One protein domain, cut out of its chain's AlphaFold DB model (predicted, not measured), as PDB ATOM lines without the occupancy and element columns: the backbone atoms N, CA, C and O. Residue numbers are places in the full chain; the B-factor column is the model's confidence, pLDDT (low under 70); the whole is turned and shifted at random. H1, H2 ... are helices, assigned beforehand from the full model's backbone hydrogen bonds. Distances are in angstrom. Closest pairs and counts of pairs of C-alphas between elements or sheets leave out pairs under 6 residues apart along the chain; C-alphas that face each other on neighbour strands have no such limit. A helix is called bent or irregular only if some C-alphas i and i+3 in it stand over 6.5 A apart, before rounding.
ATOM      1  N   LYS A   2     154.894 171.329 201.987       67.75
ATOM      2  CA  LYS A   2     154.475 170.105 201.257       67.75
ATOM      3  C   LYS A   2     153.773 170.385 199.916       67.75
ATOM      4  O   LYS A   2     154.126 169.753 198.931       67.75
ATOM      5  N   HIS A   3     152.855 171.357 199.859       76.75
ATOM      6  CA  HIS A   3     152.168 171.718 198.609       76.75
ATOM      7  C   HIS A   3     153.135 172.246 197.543       76.75
ATOM      8  O   HIS A   3     153.126 171.733 196.436       76.75
ATOM      9  N   ILE A   4     154.052 173.152 197.901       90.44
ATOM     10  CA  ILE A   4     155.089 173.673 196.987       90.44
ATOM     11  C   ILE A   4     155.967 172.546 196.431       90.44
ATOM     12  O   ILE A   4     156.221 172.501 195.233       90.44
ATOM     13  N   ARG A   5     156.390 171.602 197.282       88.81
ATOM     14  CA  ARG A   5     157.164 170.434 196.843       88.81
ATOM     15  C   ARG A   5     156.371 169.567 195.865       88.81
ATOM     16  O   ARG A   5     156.912 169.177 194.840       88.81
ATOM     17  N   ASN A   6     155.105 169.279 196.159       89.88
ATOM     18  CA  ASN A   6     154.266 168.458 195.286       89.88
ATOM     19  C   ASN A   6     153.992 169.160 193.947       89.88
ATOM     20  O   ASN A   6     154.099 168.529 192.902       89.88
ATOM     21  N   THR A   7     153.715 170.465 193.965       92.00
ATOM     22  CA  THR A   7     153.556 171.270 192.750       92.00
ATOM     23  C   THR A   7     154.842 171.285 191.925       92.00
ATOM     24  O   THR A   7     154.781 171.090 190.717       92.00
ATOM     25  N   ALA A   8     156.009 171.432 192.560       93.69
ATOM     26  CA  ALA A   8     157.302 171.377 191.880       93.69
ATOM     27  C   ALA A   8     157.587 169.998 191.264       93.69
ATOM     28  O   ALA A   8     158.092 169.927 190.150       93.69
ATOM     29  N   VAL A   9     157.223 168.905 191.947       93.75
ATOM     30  CA  VAL A   9     157.358 167.539 191.412       93.75
ATOM     31  C   VAL A   9     156.445 167.331 190.205       93.75
ATOM     32  O   VAL A   9     156.912 166.841 189.183       93.75
ATOM     33  N   ILE A  10     155.174 167.735 190.282       91.75
ATOM     34  CA  ILE A  10     154.242 167.638 189.145       91.75
ATOM     35  C   ILE A  10     154.764 168.462 187.965       91.75
ATOM     36  O   ILE A  10     154.796 167.973 186.839       91.75
ATOM     37  N   PHE A  11     155.231 169.684 188.219       91.94
ATOM     38  CA  PHE A  11     155.811 170.535 187.185       91.94
ATOM     39  C   PHE A  11     157.058 169.903 186.550       91.94
ATOM     40  O   PHE A  11     157.166 169.850 185.329       91.94
ATOM     41  N   PHE A  12     157.965 169.350 187.356       92.56
ATOM     42  CA  PHE A  12     159.156 168.657 186.865       92.56
ATOM     43  C   PHE A  12     158.803 167.435 186.004       92.56
ATOM     44  O   PHE A  12     159.383 167.251 184.936       92.56
ATOM     45  N   LEU A  13     157.812 166.640 186.421       89.75
ATOM     46  CA  LEU A  13     157.309 165.500 185.646       89.75
ATOM     47  C   LEU A  13     156.665 165.928 184.321       89.75
ATOM     48  O   LEU A  13     156.755 165.196 183.340       89.75
ATOM     49  N   LEU A  14     156.044 167.104 184.249       87.19
ATOM     50  CA  LEU A  14     155.525 167.633 182.986       87.19
ATOM     51  C   LEU A  14     156.660 168.086 182.058       87.19
ATOM     52  O   LEU A  14     156.634 167.783 180.869       87.19
ATOM     53  N   VAL A  15     157.679 168.760 182.597       86.56
ATOM     54  CA  VAL A  15     158.801 169.292 181.809       86.56
ATOM     55  C   VAL A  15     159.720 168.185 181.286       86.56
ATOM     56  O   VAL A  15     160.162 168.271 180.146       86.56
ATOM     57  N   ILE A  16     159.978 167.121 182.053       84.19
ATOM     58  CA  ILE A  16     160.885 166.037 181.621       84.19
ATOM     59  C   ILE A  16     160.370 165.263 180.395       84.19
ATOM     60  O   ILE A  16     161.153 164.630 179.694       84.19
ATOM     61  N   ASN A  17     159.066 165.334 180.111       74.62
ATOM     62  CA  ASN A  17     158.468 164.718 178.926       74.62
ATOM     63  C   ASN A  17     158.658 165.555 177.646       74.62
ATOM     64  O   ASN A  17     158.414 165.047 176.551       74.62
ATOM     65  N   PHE A  18     159.111 166.810 177.747       75.25
ATOM     66  CA  PHE A  18     159.463 167.609 176.575       75.25
ATOM     67  C   PHE A  18     160.843 167.196 176.049       75.25
ATOM     68  O   PHE A  18     161.877 167.680 176.505       75.25
ATOM     69  N   ALA A  19     160.852 166.305 175.058       76.12
ATOM     70  CA  ALA A  19     162.046 165.945 174.300       76.12
ATOM     71  C   ALA A  19     162.045 166.666 172.941       76.12
ATOM     72  O   ALA A  19     161.302 166.295 172.034       76.12
ATOM     73  N   PHE A  20     162.885 167.695 172.809       84.31
ATOM     74  CA  PHE A  20     163.088 168.410 171.547       84.31
ATOM     75  C   PHE A  20     163.862 167.563 170.524       84.31
ATOM     76  O   PHE A  20     164.547 166.589 170.865       84.31
ATOM     77  N   ALA A  21     163.778 167.952 169.251       86.56
ATOM     78  CA  ALA A  21     164.506 167.280 168.182       86.56
ATOM     79  C   ALA A  21     166.030 167.423 168.365       86.56
ATOM     80  O   ALA A  21     166.541 168.524 168.573       86.56
ATOM     81  N   CYS A  22     166.781 166.324 168.222       89.00
ATOM     82  CA  CYS A  22     168.233 166.401 168.040       89.00
ATOM     83  C   CYS A  22     168.570 166.833 166.603       89.00
ATOM     84  O   CYS A  22     167.727 166.720 165.713       89.00
ATOM     85  N   GLU A  23     169.807 167.266 166.346       90.75
ATOM     86  CA  GLU A  23     170.234 167.742 165.016       90.75
ATOM     87  C   GLU A  23     169.921 166.753 163.883       90.75
ATOM     88  O   GLU A  23     169.400 167.142 162.840       90.75
ATOM     89  N   ALA A  24     170.129 165.454 164.115       90.19
ATOM     90  CA  ALA A  24     169.791 164.425 163.133       90.19
ATOM     91  C   ALA A  24     168.281 164.364 162.832       90.19
ATOM     92  O   ALA A  24     167.886 164.234 161.676       90.19
ATOM     93  N   CYS A  25     167.433 164.501 163.856       90.38
ATOM     94  CA  CYS A  25     165.981 164.500 163.682       90.38
ATOM     95  C   CYS A  25     165.504 165.759 162.949       90.38
ATOM     96  O   CYS A  25     164.672 165.651 162.054       90.38
ATOM     97  N   LYS A  26     166.065 166.937 163.251       91.75
ATOM     98  CA  LYS A  26     165.685 168.210 162.607       91.75
ATOM     99  C   LYS A  26     165.832 168.171 161.087       91.75
ATOM    100  O   LYS A  26     164.958 168.661 160.371       91.75
ATOM    101  N   LEU A  27     166.916 167.559 160.603       91.38
ATOM    102  CA  LEU A  27     167.196 167.394 159.171       91.38
ATOM    103  C   LEU A  27     166.172 166.497 158.466       91.38
ATOM    104  O   LEU A  27     165.940 166.651 157.270       91.38
ATOM    105  N   GLN A  28     165.568 165.564 159.201       90.75
ATOM    106  CA  GLN A  28     164.607 164.595 158.675       90.75
ATOM    107  C   GLN A  28     163.152 165.013 158.910       90.75
ATOM    108  O   GLN A  28     162.247 164.389 158.363       90.75
ATOM    109  N   GLN A  29     162.925 166.074 159.688       91.06
ATOM    110  CA  GLN A  29     161.595 166.552 160.027       91.06
ATOM    111  C   GLN A  29     160.987 167.460 158.950       91.06
ATOM    112  O   GLN A  29     161.670 168.340 158.398       91.06
ATOM    113  N   PRO A  30     159.667 167.340 158.724       91.50
ATOM    114  CA  PRO A  30     158.899 168.326 157.978       91.50
ATOM    115  C   PRO A  30     158.991 169.721 158.601       91.50
ATOM    116  O   PRO A  30     159.106 169.862 159.816       91.50
ATOM    117  N   ALA A  31     158.863 170.766 157.777       89.38
ATOM    118  CA  ALA A  31     159.014 172.156 158.221       89.38
ATOM    119  C   ALA A  31     158.073 172.546 159.379       89.38
ATOM    120  O   ALA A  31     158.472 173.303 160.252       89.38
ATOM    121  N   VAL A  32     156.851 172.005 159.404       88.31
ATOM    122  CA  VAL A  32     155.828 172.327 160.418       88.31
ATOM    123  C   VAL A  32     156.157 171.750 161.797       88.31
ATOM    124  O   VAL A  32     155.804 172.345 162.808       88.31
ATOM    125  N   THR A  33     156.825 170.597 161.856       87.44
ATOM    126  CA  THR A  33     157.146 169.899 163.115       87.44
ATOM    127  C   THR A  33     158.627 169.963 163.464       87.44
ATOM    128  O   THR A  33     159.053 169.313 164.419       87.44
ATOM    129  N   ARG A  34     159.416 170.705 162.677       88.81
ATOM    130  CA  ARG A  34     160.854 170.840 162.878       88.81
ATOM    131  C   ARG A  34     161.128 171.425 164.260       88.81
ATOM    132  O   ARG A  34     160.412 172.317 164.695       88.81
ATOM    133  N   ASP A  35     162.124 170.876 164.944       89.25
ATOM    134  CA  ASP A  35     162.545 171.233 166.307       89.25
ATOM    135  C   ASP A  35     161.618 170.747 167.435       89.25
ATOM    136  O   ASP A  35     162.079 170.603 168.568       89.25
ATOM    137  N   PHE A  36     160.354 170.418 167.153       82.81
ATOM    138  CA  PHE A  36     159.360 170.125 168.192       82.81
ATOM    139  C   PHE A  36     159.298 168.666 168.631       82.81
ATOM    140  O   PHE A  36     159.044 168.398 169.803       82.81
ATOM    141  N   THR A  37     159.480 167.719 167.713       81.94
ATOM    142  CA  THR A  37     159.303 166.296 168.022       81.94
ATOM    143  C   THR A  37     160.646 165.603 168.195       81.94
ATOM    144  O   THR A  37     161.617 165.910 167.512       81.94
ATOM    145  N   HIS A  38     160.743 164.635 169.100       83.81
ATOM    146  CA  HIS A  38     161.826 163.662 169.018       83.81
ATOM    147  C   HIS A  38     161.471 162.629 167.935       83.81
ATOM    148  O   HIS A  38     160.360 162.100 167.931       83.81
ATOM    149  N   GLY A  39     162.389 162.353 167.003       83.94
ATOM    150  CA  GLY A  39     162.159 161.457 165.860       83.94
ATOM    151  C   GLY A  39     161.852 162.180 164.543       83.94
ATOM    152  O   GLY A  39     161.806 163.399 164.477       83.94
ATOM    153  N   VAL A  40     161.663 161.428 163.460       87.25
ATOM    154  CA  VAL A  40     161.635 161.977 162.086       87.25
ATOM    155  C   VAL A  40     160.320 162.654 161.682       87.25
ATOM    156  O   VAL A  40     160.288 163.400 160.711       87.25
ATOM    157  N   GLY A  41     159.237 162.439 162.433       88.25
ATOM    158  CA  GLY A  41     157.909 162.956 162.090       88.25
ATOM    159  C   GLY A  41     157.244 162.247 160.892       88.25
ATOM    160  O   GLY A  41     157.718 161.197 160.451       88.25
ATOM    161  N   PRO A  42     156.114 162.786 160.392       92.50
ATOM    162  CA  PRO A  42     155.366 162.233 159.256       92.50
ATOM    163  C   PRO A  42     156.192 162.224 157.965       92.50
ATOM    164  O   PRO A  42     156.807 163.237 157.628       92.50
TER     165      PRO A  42
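AT A GLANCE: This is residues 2 to 42 of the 86 residues of an uncharacterized protein of Kaistella carnis (UniProt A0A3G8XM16). One straight helix, H1, sticks out like a handle from a small head, to which it is joined by an outstretched link; the head is made of the short helix H2 and a looping tail, residues 29 to 42, that folds back by it. H1, 19.9 A from first to last C-alpha, and the outstretched link after it make the long axis together with the head, and residues 2 to 17, of which 2 to 15 belong to H1, stand free. The printed part has 41 residues with two named helices, H1 then H2, and no named strand; the class is all helix, though under half of the residues, 20 of the 41, are in named elements. The whole is extended, with a radius of gyration of the C-alphas of 14.6 A, and spans 44 by 16 by 11 A, a rod.

IN THESE COORDINATES: H1, the longest helix, holds residues 2 to 15 and is 19.9 A long from first to last C-alpha. It begins at C-alpha 2, at (154.475, 170.105, 201.257), and ends at C-alpha 15, at (158.801, 169.292, 181.809). H2 holds residues 23 to 28, with C-alpha 28 at (164.607, 164.595, 158.675). Residues 29 to 42 hold no named element.

HOW THE PARTS SIT: H1 and H2 are apart, with no C-alpha of the one within 8 A of the other. The link between them, 7 residues, is short but not tight. In H1 each O i to N i+4 pair is within hydrogen-bond range; in H2 1 of 2 is, and 2 of 3 O i to N i+3 pairs are. Neither helix is bent. The C-alphas of residues 29 to 42 lie 7 to 17 A from the mean of the C-alphas.

THE WHOLE: The two C-alphas farthest apart, those of Lys 2 and Gln 28, are 44.1 A apart. The C-alphas of Lys 2 and Pro 42, the first and last printed, are 42.7 A apart. The printed part has no cut and no long link between its helices. Its mean pLDDT is 87.2, and one residue, Lys 2, is under 70.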